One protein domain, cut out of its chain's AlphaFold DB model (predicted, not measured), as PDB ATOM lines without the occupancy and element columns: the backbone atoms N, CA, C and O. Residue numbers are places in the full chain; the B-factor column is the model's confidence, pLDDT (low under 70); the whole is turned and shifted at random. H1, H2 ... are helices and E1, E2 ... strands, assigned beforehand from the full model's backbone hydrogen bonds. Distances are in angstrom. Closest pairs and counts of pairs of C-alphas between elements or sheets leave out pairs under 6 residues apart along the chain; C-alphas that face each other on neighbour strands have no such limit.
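Overview. This is residues 30 to 135 of the 136 residues of an uncharacterized protein of Candidatus Woesearchaeota archaeon (UniProt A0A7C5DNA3). A twisted sheet of five strands curls round one helix, H2, which packs in the hollow of one face; a short helix, H1, covers part of the opposite face, over towards the E2 edge. E1 lies off to the side near E2, and a long loop, residues 64 to 77, leads from H1 back to the sheet. The printed part has 106 residues with six named strands and two named helices, in the order E1, E2, H1, E3, E4, H2, E5, E6. The sheet is mixed, in the order E2, E4, E3, E5, E6, and the class is mixed, helices and strands. The whole is compact, with a radius of gyration of the C-alphas of 13.1 A, and rounded, spanning 35 by 33 by 25 A.

Arrangement. In the sheet, E3, residues 78 to 84, and E4, residues 89 to 94, form an antiparallel hairpin, with N 82 and O 91 at 2.9 A. E2, residues 47 to 51, is an edge strand parallel to E4, with N 50 and O 90 at 2.8 A. E5, residues 119 to 126, is antiparallel to E3, with N 79 and O 122 at 2.8 A. E6, residues 129 to 134, is the other edge strand and forms a hairpin with E5, with N 121 and O 133 at 2.8 A. H2, residues 97 to 108, is on the sheet, which curls round it; the closest C-alphas of H2 and E4 are those of Thr 100 and Gly 94, 4.1 A apart, and of H2 and E5 those of Glu 99 and Val 124, 5.6 A apart. E4, H2 and E5 make a split strand-helix-strand unit, two strands running the same way with E3 between them, and its crossover is left-handed. H1, residues 58 to 63, is on the opposite face from H2, at a height over the sheet of 9.2 A. It lies over E4 and runs across the strands, at 65 degrees to E4 on the local plane. The closest C-alphas of H1 and E2 are those of Ala 60 and Val 50, 6.3 A apart. E1, residues 34 to 36, pairs with no named strand; E1 and E2 are near each other, with 5 pairs of C-alphas within 10 A. In H1 and H2 every O i to N i+4 pair is within hydrogen-bond range.

Along the chain. E1 begins with C-alpha 34 at (-42.209, -30.622, -4.832). E5 is the longest strand, 21.0 A from C-alpha 119 to C-alpha 126; E3 measures 19.3 A, E6 17.0 A, E4 16.5 A and H2 16.4 A. H2 begins with C-alpha 97 at (-25.767, -24.994, -5.461), and E6 ends with C-alpha 134 at (-31.602, -11.774, -21.217).

Size, cuts and confidence. The two C-alphas farthest apart, those of Thr 45 and Ser 128, are 35.7 A apart. The printed part has no cut. The link from H1 to E3 is long, with 14 residues. Mean pLDDT of the printed part is 89.9, and residues 30 to 32 are under 70.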
ATOM      1  N   ALA A  30     -49.211 -26.361  -2.380       59.72
ATOM      2  CA  ALA A  30     -49.846 -27.631  -2.084       59.72
ATOM      3  C   ALA A  30     -48.756 -28.626  -1.656       59.72
ATOM      4  O   ALA A  30     -47.716 -28.771  -2.305       59.72
ATOM      5  N   ILE A  31     -48.975 -29.291  -0.524       49.81
ATOM      6  CA  ILE A  31     -48.124 -30.397  -0.087       49.81
ATOM      7  C   ILE A  31     -48.049 -31.439  -1.211       49.81
ATOM      8  O   ILE A  31     -49.080 -31.909  -1.684       49.81
ATOM      9  N   GLY A  32     -46.832 -31.775  -1.639       60.00
ATOM     10  CA  GLY A  32     -46.590 -32.717  -2.735       60.00
ATOM     11  C   GLY A  32     -46.355 -32.094  -4.114       60.00
ATOM     12  O   GLY A  32     -46.109 -32.851  -5.041       60.00
ATOM     13  N   LEU A  33     -46.372 -30.760  -4.264       73.25
ATOM     14  CA  LEU A  33     -45.946 -30.126  -5.525       73.25
ATOM     15  C   LEU A  33     -44.457 -30.360  -5.792       73.25
ATOM     16  O   LEU A  33     -44.077 -30.610  -6.927       73.25
ATOM     17  N   ALA A  34     -43.625 -30.294  -4.746       82.12
ATOM     18  CA  ALA A  34     -42.209 -30.622  -4.832       82.12
ATOM     19  C   ALA A  34     -42.011 -32.136  -4.682       82.12
ATOM     20  O   ALA A  34     -42.201 -32.692  -3.596       82.12
ATOM     21  N   VAL A  35     -41.606 -32.777  -5.770       86.81
ATOM     22  CA  VAL A  35     -41.294 -34.205  -5.856       86.81
ATOM     23  C   VAL A  35     -39.820 -34.410  -6.197       86.81
ATOM     24  O   VAL A  35     -39.133 -33.490  -6.652       86.81
ATOM     25  N   LEU A  36     -39.314 -35.616  -5.943       87.00
ATOM     26  CA  LEU A  36     -38.002 -36.018  -6.442       87.00
ATOM     27  C   LEU A  36     -38.062 -36.133  -7.972       87.00
ATOM     28  O   LEU A  36     -39.115 -36.427  -8.533       87.00
ATOM     29  N   ASP A  37     -36.937 -35.930  -8.648       84.94
ATOM     30  CA  ASP A  37     -36.827 -36.099 -10.101       84.94
ATOM     31  C   ASP A  37     -37.246 -37.502 -10.568       84.94
ATOM     32  O   ASP A  37     -37.874 -37.642 -11.613       84.94
ATOM     33  N   THR A  38     -36.994 -38.535  -9.762       87.81
ATOM     34  CA  THR A  38     -37.447 -39.911 -10.035       87.81
ATOM     35  C   THR A  38     -38.953 -40.121  -9.898       87.81
ATOM     36  O   THR A  38     -39.473 -41.098 -10.432       87.81
ATOM     37  N   ASP A  39     -39.634 -39.238  -9.169       88.44
ATOM     38  CA  ASP A  39     -41.073 -39.308  -8.896       88.44
ATOM     39  C   ASP A  39     -41.856 -38.254  -9.700       88.44
ATOM     40  O   ASP A  39     -43.073 -38.130  -9.551       88.44
ATOM     41  N   ALA A  40     -41.163 -37.481 -10.541       88.06
ATOM     42  CA  ALA A  40     -41.757 -36.443 -11.363       88.06
ATOM     43  C   ALA A  40     -42.664 -37.035 -12.457       88.06
ATOM     44  O   ALA A  40     -42.375 -38.109 -13.000       88.06
ATOM     45  N   PRO A  41     -43.759 -36.341 -12.817       88.12
ATOM     46  CA  PRO A  41     -44.545 -36.713 -13.982       88.12
ATOM     47  C   PRO A  41     -43.712 -36.552 -15.262       88.12
ATOM     48  O   PRO A  41     -42.696 -35.855 -15.293       88.12
ATOM     49  N   ALA A  42     -44.150 -37.196 -16.343       89.44
ATOM     50  CA  ALA A  42     -43.467 -37.079 -17.625       89.44
ATOM     51  C   ALA A  42     -43.486 -35.625 -18.132       89.44
ATOM     52  O   ALA A  42     -44.495 -34.922 -18.007       89.44
ATOM     53  N   ILE A  43     -42.387 -35.194 -18.753       90.56
ATOM     54  CA  ILE A  43     -42.255 -33.855 -19.334       90.56
ATOM     55  C   ILE A  43     -43.420 -33.573 -20.297       90.56
ATOM     56  O   ILE A  43     -43.817 -34.431 -21.088       90.56
ATOM     57  N   GLY A  44     -43.981 -32.362 -20.228       87.06
ATOM     58  CA  GLY A  44     -45.091 -31.930 -21.083       87.06
ATOM     59  C   GLY A  44     -46.482 -32.358 -20.618       87.06
ATOM     60  O   GLY A  44     -47.466 -31.923 -21.215       87.06
ATOM     61  N   THR A  45     -46.600 -33.176 -19.566       86.62
ATOM     62  CA  THR A  45     -47.917 -33.569 -19.025       86.62
ATOM     63  C   THR A  45     -48.502 -32.544 -18.054       86.62
ATOM     64  O   THR A  45     -49.720 -32.391 -17.992       86.62
ATOM     65  N   GLU A  46     -47.645 -31.810 -17.345       85.75
ATOM     66  CA  GLU A  46     -48.002 -30.764 -16.384       85.75
ATOM     67  C   GLU A  46     -47.058 -29.565 -16.531       85.75
ATOM     68  O   GLU A  46     -46.010 -29.670 -17.172       85.75
ATOM     69  N   ASN A  47     -47.412 -28.430 -15.921       87.06
ATOM     70  CA  ASN A  47     -46.478 -27.314 -15.803       87.06
ATOM     71  C   ASN A  47     -45.431 -27.660 -14.743       87.06
ATOM     72  O   ASN A  47     -45.795 -28.041 -13.626       87.06
ATOM     73  N   MET A  48     -44.149 -27.504 -15.069       90.12
ATOM     74  CA  MET A  48     -43.061 -27.905 -14.176       90.12
ATOM     75  C   MET A  48     -42.025 -26.802 -13.983       90.12
ATOM     76  O   MET A  48     -41.609 -26.156 -14.939       90.12
ATOM     77  N   ILE A  49     -41.536 -26.653 -12.755       93.00
ATOM     78  CA  ILE A  49     -40.301 -25.937 -12.434       93.00
ATOM     79  C   ILE A  49     -39.284 -26.983 -11.987       93.00
ATOM     80  O   ILE A  49     -39.435 -27.632 -10.950       93.00
ATOM     81  N   VAL A  50     -38.249 -27.169 -12.792       94.94
ATOM     82  CA  VAL A  50     -37.181 -28.138 -12.569       94.94
ATOM     83  C   VAL A  50     -36.002 -27.399 -11.963       94.94
ATOM     84  O   VAL A  50     -35.360 -26.589 -12.632       94.94
ATOM     85  N   VAL A  51     -35.726 -27.660 -10.685       95.38
ATOM     86  CA  VAL A  51     -34.658 -26.965  -9.966       95.38
ATOM     87  C   VAL A  51     -33.407 -27.824  -9.935       95.38
ATOM     88  O   VAL A  51     -33.373 -28.915  -9.354       95.38
ATOM     89  N   GLY A  52     -32.366 -27.261 -10.533       94.19
ATOM     90  CA  GLY A  52     -31.001 -27.729 -10.542       94.19
ATOM     91  C   GLY A  52     -30.543 -28.371 -11.855       94.19
ATOM     92  O   GLY A  52     -31.344 -28.740 -12.709       94.19
ATOM     93  N   GLY A  53     -29.220 -28.443 -12.025       93.62
ATOM     94  CA  GLY A  53     -28.579 -28.835 -13.278       93.62
ATOM     95  C   GLY A  53     -28.702 -30.320 -13.656       93.62
ATOM     96  O   GLY A  53     -28.965 -31.181 -12.808       93.62
ATOM     97  N   PRO A  54     -28.425 -30.649 -14.930       94.50
ATOM     98  CA  PRO A  54     -28.600 -31.990 -15.493       94.50
ATOM     99  C   PRO A  54     -27.649 -33.037 -14.888       94.50
ATOM    100  O   PRO A  54     -27.887 -34.232 -15.011       94.50
ATOM    101  N   CYS A  55     -26.590 -32.621 -14.184       91.56
ATOM    102  CA  CYS A  55     -25.713 -33.544 -13.460       91.56
ATOM    103  C   CYS A  55     -26.378 -34.192 -12.233       91.56
ATOM    104  O   CYS A  55     -25.905 -35.220 -11.752       91.56
ATOM    105  N   ALA A  56     -27.423 -33.568 -11.680       90.44
ATOM    106  CA  ALA A  56     -28.021 -33.964 -10.402       90.44
ATOM    107  C   ALA A  56     -29.560 -34.035 -10.426       90.44
ATOM    108  O   ALA A  56     -30.165 -34.342  -9.392       90.44
ATOM    109  N   ASN A  57     -30.176 -33.758 -11.579       92.69
ATOM    110  CA  ASN A  57     -31.606 -33.898 -11.832       92.69
ATOM    111  C   ASN A  57     -31.823 -34.581 -13.189       92.69
ATOM    112  O   ASN A  57     -31.473 -34.018 -14.230       92.69
ATOM    113  N   THR A  58     -32.408 -35.776 -13.187       94.44
ATOM    114  CA  THR A  58     -32.656 -36.539 -14.422       94.44
ATOM    115  C   THR A  58     -33.654 -35.852 -15.353       94.44
ATOM    116  O   THR A  58     -33.480 -35.908 -16.567       94.44
ATOM    117  N   VAL A  59     -34.646 -35.138 -14.811       95.25
ATOM    118  CA  VAL A  59     -35.612 -34.359 -15.605       95.25
ATOM    119  C   VAL A  59     -34.926 -33.161 -16.262       95.25
ATOM    120  O   VAL A  59     -35.195 -32.858 -17.422       95.25
ATOM    121  N   ALA A  60     -33.988 -32.507 -15.568       95.31
ATOM    122  CA  ALA A  60     -33.177 -31.447 -16.173       95.31
ATOM    123  C   ALA A  60     -32.284 -31.991 -17.297       95.31
ATOM    124  O   ALA A  60     -32.170 -31.360 -18.345       95.31
ATOM    125  N   ALA A  61     -31.686 -33.173 -17.106       94.75
ATOM    126  CA  ALA A  61     -30.915 -33.842 -18.152       94.75
ATOM    127  C   ALA A  61     -31.774 -34.125 -19.384       94.75
ATOM    128  O   ALA A  61     -31.360 -33.795 -20.493       94.75
ATOM    129  N   GLU A  62     -32.985 -34.649 -19.199       95.12
ATOM    130  CA  GLU A  62     -33.915 -34.919 -20.295       95.12
ATOM    131  C   GLU A  62     -34.344 -33.632 -21.023       95.12
ATOM    132  O   GLU A  62     -34.286 -33.593 -22.253       95.12
ATOM    133  N   LEU A  63     -34.665 -32.554 -20.291       94.62
ATOM    134  CA  LEU A  63     -34.964 -31.234 -20.875       94.62
ATOM    135  C   LEU A  63     -33.800 -30.686 -21.712       94.62
ATOM    136  O   LEU A  63     -34.018 -30.070 -22.753       94.62
ATOM    137  N   MET A  64     -32.564 -30.930 -21.278       93.94
ATOM    138  CA  MET A  64     -31.351 -30.512 -21.987       93.94
ATOM    139  C   MET A  64     -30.901 -31.496 -23.079       93.94
ATOM    140  O   MET A  64     -29.842 -31.304 -23.674       93.94
ATOM    141  N   GLY A  65     -31.685 -32.539 -23.374       94.12
ATOM    142  CA  GLY A  65     -31.372 -33.502 -24.432       94.12
ATOM    143  C   GLY A  65     -30.322 -34.549 -24.050       94.12
ATOM    144  O   GLY A  65     -29.700 -35.133 -24.932       94.12
ATOM    145  N   ASN A  66     -30.146 -34.811 -22.753       94.19
ATOM    146  CA  ASN A  66     -29.191 -35.759 -22.176       94.19
ATOM    147  C   ASN A  66     -27.746 -35.524 -22.658       94.19
ATOM    148  O   ASN A  66     -27.167 -36.396 -23.314       94.19
ATOM    149  N   PRO A  67     -27.153 -34.353 -22.356       91.69
ATOM    150  CA  PRO A  67     -25.801 -34.031 -22.800       91.69
ATOM    151  C   PRO A  67     -24.772 -34.999 -22.198       91.69
ATOM    152  O   PRO A  67     -24.852 -35.348 -21.019       91.69
ATOM    153  N   GLU A  68     -23.762 -35.392 -22.983       92.00
ATOM    154  CA  GLU A  68     -22.642 -36.203 -22.471       92.00
ATOM    155  C   GLU A  68     -21.864 -35.452 -21.380       92.00
ATOM    156  O   GLU A  68     -21.436 -36.048 -20.390       92.00
ATOM    157  N   ASN A  69     -21.712 -34.133 -21.546       93.31
ATOM    158  CA  ASN A  69     -21.177 -33.241 -20.530       93.31
ATOM    159  C   ASN A  69     -22.312 -32.445 -19.877       93.31
ATOM    160  O   ASN A  69     -22.759 -31.426 -20.392       93.31
ATOM    161  N   CYS A  70     -22.742 -32.877 -18.696       90.44
ATOM    162  CA  CYS A  70     -23.825 -32.231 -17.958       90.44
ATOM    163  C   CYS A  70     -23.478 -30.819 -17.425       90.44
ATOM    164  O   CYS A  70     -24.365 -30.094 -16.992       90.44
ATOM    165  N   ALA A  71     -22.210 -30.401 -17.455       89.88
ATOM    166  CA  ALA A  71     -21.814 -29.033 -17.110       89.88
ATOM    167  C   ALA A  71     -21.723 -28.112 -18.341       89.88
ATOM    168  O   ALA A  71     -21.395 -26.935 -18.209       89.88
ATOM    169  N   GLU A  72     -21.972 -28.631 -19.546       89.19
ATOM    170  CA  GLU A  72     -21.933 -27.835 -20.769       89.19
ATOM    171  C   GLU A  72     -23.007 -26.740 -20.746       89.19
ATOM    172  O   GLU A  72     -24.167 -26.994 -20.428       89.19
ATOM    173  N   GLY A  73     -22.599 -25.511 -21.064       85.38
ATOM    174  CA  GLY A  73     -23.468 -24.336 -20.998       85.38
ATOM    175  C   GLY A  73     -23.591 -23.704 -19.609       85.38
ATOM    176  O   GLY A  73     -24.222 -22.660 -19.499       85.38
ATOM    177  N   PHE A  74     -22.964 -24.268 -18.569       91.25
ATOM    178  CA  PHE A  74     -22.917 -23.665 -17.235       91.25
ATOM    179  C   PHE A  74     -21.531 -23.090 -16.936       91.25
ATOM    180  O   PHE A  74     -20.509 -23.756 -17.099       91.25
ATOM    181  N   GLU A  75     -21.506 -21.852 -16.451       92.75
ATOM    182  CA  GLU A  75     -20.285 -21.132 -16.092       92.75
ATOM    183  C   GLU A  75     -20.247 -20.845 -14.579       92.75
ATOM    184  O   GLU A  75     -21.283 -20.505 -14.002       92.75
ATOM    185  N   PRO A  76     -19.078 -20.946 -13.915       92.12
ATOM    186  CA  PRO A  76     -18.951 -20.600 -12.498       92.12
ATOM    187  C   PRO A  76     -19.452 -19.183 -12.186       92.12
ATOM    188  O   PRO A  76     -19.149 -18.243 -12.924       92.12
ATOM    189  N   GLY A  77     -20.187 -19.018 -11.078       93.56
ATOM    190  CA  GLY A  77     -20.784 -17.737 -10.680       93.56
ATOM    191  C   GLY A  77     -22.037 -17.343 -11.469       93.56
ATOM    192  O   GLY A  77     -22.532 -16.226 -11.308       93.56
ATOM    193  N   LYS A  78     -22.555 -18.231 -12.324       94.44
ATOM    194  CA  LYS A  78     -23.758 -18.000 -13.122       94.44
ATOM    195  C   LYS A  78     -24.777 -19.126 -12.986       94.44
ATOM    196  O   LYS A  78     -24.457 -20.286 -12.707       94.44
ATOM    197  N   ALA A  79     -26.023 -18.757 -13.232       96.00
ATOM    198  CA  ALA A  79     -27.149 -19.652 -13.383       96.00
ATOM    199  C   ALA A  79     -28.006 -19.259 -14.580       96.00
ATOM    200  O   ALA A  79     -27.906 -18.154 -15.102       96.00
ATOM    201  N   ILE A  80     -28.846 -20.186 -15.013       95.69
ATOM    202  CA  ILE A  80     -29.756 -20.021 -16.133       95.69
ATOM    203  C   ILE A  80     -31.172 -20.294 -15.639       95.69
ATOM    204  O   ILE A  80     -31.421 -21.282 -14.938       95.69
ATOM    205  N   ILE A  81     -32.098 -19.426 -16.039       96.44
ATOM    206  CA  ILE A  81     -33.535 -19.690 -15.989       96.44
ATOM    207  C   ILE A  81     -33.999 -19.831 -17.437       96.44
ATOM    208  O   ILE A  81     -33.896 -18.884 -18.218       96.44
ATOM    209  N   LYS A  82     -34.482 -21.017 -17.811       96.31
ATOM    210  CA  LYS A  82     -34.812 -21.354 -19.200       96.31
ATOM    211  C   LYS A  82     -36.198 -21.958 -19.328       96.31
ATOM    212  O   LYS A  82     -36.500 -22.978 -18.712       96.31
ATOM    213  N   LEU A  83     -37.021 -21.343 -20.166       95.31
ATOM    214  CA  LEU A  83     -38.346 -21.811 -20.531       95.31
ATOM    215  C   LEU A  83     -38.258 -22.773 -21.719       95.31
ATOM    216  O   LEU A  83     -37.715 -22.450 -22.774       95.31
ATOM    217  N   PHE A  84     -38.875 -23.933 -21.547       95.44
ATOM    218  CA  PHE A  84     -39.097 -24.958 -22.556       95.44
ATOM    219  C   PHE A  84     -40.592 -24.957 -22.908       95.44
ATOM    220  O   PHE A  84     -41.375 -25.686 -22.286       95.44
ATOM    221  N   PRO A  85     -41.031 -24.089 -23.843       91.25
ATOM    222  CA  PRO A  85     -42.450 -23.822 -24.070       91.25
ATOM    223  C   PRO A  85     -43.207 -25.050 -24.579       91.25
ATOM    224  O   PRO A  85     -44.327 -25.297 -24.145       91.25
ATOM    225  N   ASP A  86     -42.580 -25.868 -25.427       92.31
ATOM    226  CA  ASP A  86     -43.198 -27.089 -25.961       92.31
ATOM    227  C   ASP A  86     -43.372 -28.180 -24.888       92.31
ATOM    228  O   ASP A  86     -44.140 -29.126 -25.061       92.31
ATOM    229  N   GLN A  87     -42.654 -28.051 -23.771       92.56
ATOM    230  CA  GLN A  87     -42.620 -28.993 -22.657       92.56
ATOM    231  C   GLN A  87     -43.362 -28.471 -21.418       92.56
ATOM    232  O   GLN A  87     -43.437 -29.191 -20.423       92.56
ATOM    233  N   ASN A  88     -43.882 -27.237 -21.459       89.19
ATOM    234  CA  ASN A  88     -44.443 -26.524 -20.304       89.19
ATOM    235  C   ASN A  88     -43.527 -26.575 -19.066       89.19
ATOM    236  O   ASN A  88     -43.988 -26.718 -17.933       89.19
ATOM    237  N   ALA A  89     -42.214 -26.485 -19.279       93.31
ATOM    238  CA  ALA A  89     -41.227 -26.646 -18.221       93.31
ATOM    239  C   ALA A  89     -40.309 -25.427 -18.122       93.31
ATOM    240  O   ALA A  89     -39.900 -24.853 -19.127       93.31
ATOM    241  N   LEU A  90     -39.954 -25.058 -16.898       94.88
ATOM    242  CA  LEU A  90     -38.978 -24.027 -16.586       94.88
ATOM    243  C   LEU A  90     -37.802 -24.677 -15.857       94.88
ATOM    244  O   LEU A  90     -37.976 -25.255 -14.788       94.88
ATOM    245  N   LEU A  91     -36.609 -24.596 -16.429       96.25
ATOM    246  CA  LEU A  91     -35.370 -25.034 -15.798       96.25
ATOM    247  C   LEU A  91     -34.761 -23.872 -15.011       96.25
ATOM    248  O   LEU A  91     -34.637 -22.774 -15.546       96.25
ATOM    249  N   VAL A  92     -34.334 -24.135 -13.778       96.62
ATOM    250  CA  VAL A  92     -33.574 -23.197 -12.940       96.62
ATOM    251  C   VAL A  92     -32.299 -23.894 -12.497       96.62
ATOM    252  O   VAL A  92     -32.348 -24.756 -11.623       96.62
ATOM    253  N   ALA A  93     -31.159 -23.576 -13.103       96.19
ATOM    254  CA  ALA A  93     -29.926 -24.325 -12.873       96.19
ATOM    255  C   ALA A  93     -28.698 -23.413 -12.829       96.19
ATOM    256  O   ALA A  93     -28.456 -22.639 -13.748       96.19
ATOM    257  N   GLY A  94     -27.916 -23.527 -11.759       94.31
ATOM    258  CA  GLY A  94     -26.605 -22.901 -11.613       94.31
ATOM    259  C   GLY A  94     -25.456 -23.883 -11.780       94.31
ATOM    260  O   GLY A  94     -25.663 -25.097 -11.730       94.31
ATOM    261  N   TYR A  95     -24.244 -23.345 -11.945       91.75
ATOM    262  CA  TYR A  95     -23.026 -24.159 -11.961       91.75
ATOM    263  C   TYR A  95     -22.807 -24.889 -10.626       91.75
ATOM    264  O   TYR A  95     -22.550 -26.095 -10.627       91.75
ATOM    265  N   GLU A  96     -22.999 -24.212  -9.488       91.25
ATOM    266  CA  GLU A  96     -23.071 -24.839  -8.167       91.25
ATOM    267  C   GLU A  96     -24.429 -24.581  -7.481       91.25
ATOM    268  O   GLU A  96     -25.386 -24.000  -8.017       91.25
ATOM    269  N   ALA A  97     -24.548 -25.097  -6.255       91.50
ATOM    270  CA  ALA A  97     -25.767 -24.994  -5.461       91.50
ATOM    271  C   ALA A  97     -26.113 -23.541  -5.097       91.50
ATOM    272  O   ALA A  97     -27.294 -23.206  -5.005       91.50
ATOM    273  N   GLN A  98     -25.106 -22.684  -4.896       91.38
ATOM    274  CA  GLN A  98     -25.322 -21.283  -4.536       91.38
ATOM    275  C   GLN A  98     -25.923 -20.495  -5.703       91.38
ATOM    276  O   GLN A  98     -26.867 -19.735  -5.493       91.38
ATOM    277  N   GLU A  99     -25.442 -20.705  -6.926       94.12
ATOM    278  CA  GLU A  99     -25.978 -20.039  -8.112       94.12
ATOM    279  C   GLU A  99     -27.394 -20.526  -8.422       94.12
ATOM    280  O   GLU A  99     -28.271 -19.725  -8.740       94.12
ATOM    281  N   THR A 100     -27.654 -21.827  -8.237       94.50
ATOM    282  CA  THR A 100     -29.015 -22.377  -8.354       94.50
ATOM    283  C   THR A 100     -29.962 -21.707  -7.352       94.50
ATOM    284  O   THR A 100     -31.077 -21.343  -7.712       94.50
ATOM    285  N   LEU A 101     -29.519 -21.500  -6.106       93.06
ATOM    286  CA  LEU A 101     -30.308 -20.802  -5.087       93.06
ATOM    287  C   LEU A 101     -30.547 -19.327  -5.446       93.06
ATOM    288  O   LEU A 101     -31.668 -18.849  -5.294       93.06
ATOM    289  N   GLY A 102     -29.528 -18.625  -5.948       93.69
ATOM    290  CA  GLY A 102     -29.666 -17.243  -6.417       93.69
ATOM    291  C   GLY A 102     -30.701 -17.117  -7.536       93.69
ATOM    292  O   GLY A 102     -31.590 -16.272  -7.463       93.69
ATOM    293  N   ALA A 103     -30.666 -18.017  -8.522       94.50
ATOM    294  CA  ALA A 103     -31.673 -18.052  -9.582       94.50
ATOM    295  C   ALA A 103     -33.081 -18.393  -9.065       94.50
ATOM    296  O   ALA A 103     -34.061 -17.838  -9.559       94.50
ATOM    297  N   CYS A 104     -33.208 -19.245  -8.041       93.44
ATOM    298  CA  CYS A 104     -34.496 -19.478  -7.381       93.44
ATOM    299  C   CYS A 104     -35.056 -18.207  -6.725       93.44
ATOM    300  O   CYS A 104     -36.266 -18.008  -6.783       93.44
ATOM    301  N   TYR A 105     -34.217 -17.353  -6.126       92.62
ATOM    302  CA  TYR A 105     -34.673 -16.067  -5.582       92.62
ATOM    303  C   TYR A 105     -35.118 -15.109  -6.682       92.62
ATOM    304  O   TYR A 105     -36.207 -14.560  -6.584       92.62
ATOM    305  N   VAL A 106     -34.348 -14.994  -7.770       93.12
ATOM    306  CA  VAL A 106     -34.760 -14.202  -8.943       93.12
ATOM    307  C   VAL A 106     -36.115 -14.662  -9.482       93.12
ATOM    308  O   VAL A 106     -36.967 -13.836  -9.794       93.12
ATOM    309  N   LEU A 107     -36.337 -15.976  -9.584       91.62
ATOM    310  CA  LEU A 107     -37.612 -16.511 -10.057       91.62
ATOM    311  C   LEU A 107     -38.760 -16.283  -9.058       91.62
ATOM    312  O   LEU A 107     -39.894 -16.063  -9.477       91.62
ATOM    313  N   ALA A 108     -38.490 -16.368  -7.754       88.56
ATOM    314  CA  ALA A 108     -39.493 -16.126  -6.721       88.56
ATOM    315  C   ALA A 108     -39.934 -14.655  -6.692       88.56
ATOM    316  O   ALA A 108     -41.129 -14.384  -6.604       88.56
ATOM    317  N   ASP A 109     -38.981 -13.738  -6.847       88.69
ATOM    318  CA  ASP A 109     -39.189 -12.288  -6.859       88.69
ATOM    319  C   ASP A 109     -39.261 -11.747  -8.301       88.69
ATOM    320  O   ASP A 109     -38.810 -10.642  -8.587       88.69
ATOM    321  N   HIS A 110     -39.816 -12.524  -9.241       87.12
ATOM    322  CA  HIS A 110     -39.782 -12.210 -10.678       87.12
ATOM    323  C   HIS A 110     -40.388 -10.846 -11.054       87.12
ATOM    324  O   HIS A 110     -40.182 -10.383 -12.170       87.12
ATOM    325  N   GLU A 111     -41.193 -10.229 -10.189       85.94
ATOM    326  CA  GLU A 111     -41.761  -8.893 -10.410       85.94
ATOM    327  C   GLU A 111     -40.700  -7.785 -10.309       85.94
ATOM    328  O   GLU A 111     -40.847  -6.737 -10.940       85.94
ATOM    329  N   ASP A 112     -39.618  -8.036  -9.568       88.06
ATOM    330  CA  ASP A 112     -38.499  -7.110  -9.374       88.06
ATOM    331  C   ASP A 112     -37.423  -7.240 -10.470       88.06
ATOM    332  O   ASP A 112     -36.493  -6.429 -10.532       88.06
ATOM    333  N   TYR A 113     -37.550  -8.230 -11.364       88.31
ATOM    334  CA  TYR A 113     -36.589  -8.521 -12.429       88.31
ATOM    335  C   TYR A 113     -37.253  -8.540 -13.809       88.31
ATOM    336  O   TYR A 113     -38.366  -9.021 -13.990       88.31
ATOM    337  N   ASP A 114     -36.537  -8.068 -14.831       85.75
ATOM    338  CA  ASP A 114     -37.017  -8.101 -16.217       85.75
ATOM    339  C   ASP A 114     -36.733  -9.470 -16.860       85.75
ATOM    340  O   ASP A 114     -35.798  -9.642 -17.650       85.75
ATOM    341  N   LEU A 115     -37.517 -10.481 -16.470       90.12
ATOM    342  CA  LEU A 115     -37.458 -11.810 -17.077       90.12
ATOM    343  C   LEU A 115     -38.164 -11.780 -18.435       90.12
ATOM    344  O   LEU A 115     -39.393 -11.760 -18.519       90.12
ATOM    345  N   SER A 116     -37.383 -11.800 -19.512       89.25
ATOM    346  CA  SER A 116     -37.904 -11.764 -20.878       89.25
ATOM    347  C   SER A 116     -37.242 -12.807 -21.778       89.25
ATOM    348  O   SER A 116     -36.139 -13.283 -21.520       89.25
ATOM    349  N   GLY A 117     -37.946 -13.180 -22.848       92.12
ATOM    350  CA  GLY A 117     -37.513 -14.240 -23.756       92.12
ATOM    351  C   GLY A 117     -37.750 -15.644 -23.195       92.12
ATOM    352  O   GLY A 117     -38.604 -15.856 -22.336       92.12
ATOM    353  N   THR A 118     -37.025 -16.621 -23.737       94.44
ATOM    354  CA  THR A 118     -37.087 -18.025 -23.297       94.44
ATOM    355  C   THR A 118     -35.915 -18.413 -22.407       94.44
ATOM    356  O   THR A 118     -35.874 -19.538 -21.922       94.44
ATOM    357  N   GLU A 119     -34.943 -17.527 -22.208       95.38
ATOM    358  CA  GLU A 119     -33.730 -17.825 -21.458       95.38
ATOM    359  C   GLU A 119     -33.121 -16.541 -20.891       95.38
ATOM    360  O   GLU A 119     -32.993 -15.536 -21.592       95.38
ATOM    361  N   VAL A 120     -32.731 -16.585 -19.619       96.12
ATOM    362  CA  VAL A 120     -31.969 -15.520 -18.965       96.12
ATOM    363  C   VAL A 120     -30.785 -16.110 -18.205       96.12
ATOM    364  O   VAL A 120     -30.868 -17.207 -17.645       96.12
ATOM    365  N   GLU A 121     -29.694 -15.355 -18.159       95.94
ATOM    366  CA  GLU A 121     -28.545 -15.601 -17.295       95.94
ATOM    367  C   GLU A 121     -28.713 -14.813 -15.994       95.94
ATOM    368  O   GLU A 121     -29.010 -13.619 -16.012       95.94
ATOM    369  N   VAL A 122     -28.471 -15.467 -14.866       94.62
ATOM    370  CA  VAL A 122     -28.385 -14.852 -13.545       94.62
ATOM    371  C   VAL A 122     -26.932 -14.908 -13.093       94.62
ATOM    372  O   VAL A 122     -26.384 -15.987 -12.874       94.62
ATOM    373  N   VAL A 123     -26.302 -13.750 -12.936       94.38
ATOM    374  CA  VAL A 123     -24.976 -13.630 -12.328       94.38
ATOM    375  C   VAL A 123     -25.156 -13.576 -10.815       94.38
ATOM    376  O   VAL A 123     -25.864 -12.710 -10.299       94.38
ATOM    377  N   VAL A 124     -24.512 -14.505 -10.111       89.19
ATOM    378  CA  VAL A 124     -24.616 -14.673  -8.658       89.19
ATOM    379  C   VAL A 124     -23.231 -14.469  -8.052       89.19
ATOM    380  O   VAL A 124     -22.497 -15.423  -7.798       89.19
ATOM    381  N   ALA A 125     -22.852 -13.206  -7.843       77.88
ATOM    382  CA  ALA A 125     -21.608 -12.873  -7.145       77.88
ATOM    383  C   ALA A 125     -21.713 -13.236  -5.652       77.88
ATOM    384  O   ALA A 125     -20.815 -13.860  -5.082       77.88
ATOM    385  N   ASP A 126     -22.858 -12.909  -5.054       76.12
ATOM    386  CA  ASP A 126     -23.328 -13.360  -3.751       76.12
ATOM    387  C   ASP A 126     -24.863 -13.224  -3.691       76.12
ATOM    388  O   ASP A 126     -25.477 -12.613  -4.561       76.12
ATOM    389  N   LEU A 127     -25.516 -13.812  -2.685       79.62
ATOM    390  CA  LEU A 127     -26.988 -13.827  -2.612       79.62
ATOM    391  C   LEU A 127     -27.622 -12.450  -2.329       79.62
ATOM    392  O   LEU A 127     -28.846 -12.352  -2.330       79.62
ATOM    393  N   SER A 128     -26.826 -11.413  -2.050       79.69
ATOM    394  CA  SER A 128     -27.296 -10.033  -1.880       79.69
ATOM    395  C   SER A 128     -27.072  -9.142  -3.106       79.69
ATOM    396  O   SER A 128     -27.589  -8.027  -3.120       79.69
ATOM    397  N   ASP A 129     -26.361  -9.633  -4.125       81.94
ATOM    398  CA  ASP A 129     -26.103  -8.929  -5.384       81.94
ATOM    399  C   ASP A 129     -26.338  -9.873  -6.577       81.94
ATOM    400  O   ASP A 129     -25.452 -10.621  -7.008       81.94
ATOM    401  N   LEU A 130     -27.582  -9.874  -7.069       89.19
ATOM    402  CA  LEU A 130     -28.048 -10.700  -8.183       89.19
ATOM    403  C   LEU A 130     -28.295  -9.816  -9.410       89.19
ATOM    404  O   LEU A 130     -29.046  -8.842  -9.342       89.19
ATOM    405  N   VAL A 131     -27.696 -10.177 -10.547       89.88
ATOM    406  CA  VAL A 131     -27.861  -9.456 -11.821       89.88
ATOM    407  C   VAL A 131     -28.451 -10.393 -12.867       89.88
ATOM    408  O   VAL A 131     -27.965 -11.508 -13.034       89.88
ATOM    409  N   VAL A 132     -29.469  -9.935 -13.599       90.06
ATOM    410  CA  VAL A 132     -30.161 -10.729 -14.625       90.06
ATOM    411  C   VAL A 132     -29.915 -10.144 -16.010       90.06
ATOM    412  O   VAL A 132     -30.109  -8.947 -16.223       90.06
ATOM    413  N   ASN A 133     -29.524 -10.999 -16.955       92.50
ATOM    414  CA  ASN A 133     -29.285 -10.641 -18.348       92.50
ATOM    415  C   ASN A 133     -30.131 -11.530 -19.277       92.50
ATOM    416  O   ASN A 133     -30.049 -12.755 -19.170       92.50
ATOM    417  N   PRO A 134     -30.904 -10.970 -20.221       86.25
ATOM    418  CA  PRO A 134     -31.602 -11.774 -21.217       86.25
ATOM    419  C   PRO A 134     -30.617 -12.434 -22.188       86.25
ATOM    420  O   PRO A 134     -29.637 -11.811 -22.606       86.25
ATOM    421  N   ILE A 135     -30.902 -13.679 -22.577       82.38
ATOM    422  CA  ILE A 135     -30.168 -14.393 -23.626       82.38
ATOM    423  C   ILE A 135     -31.061 -14.457 -24.869       82.38
ATOM    424  O   ILE A 135     -32.183 -14.961 -24.823       82.38
TER     425      ILE A 135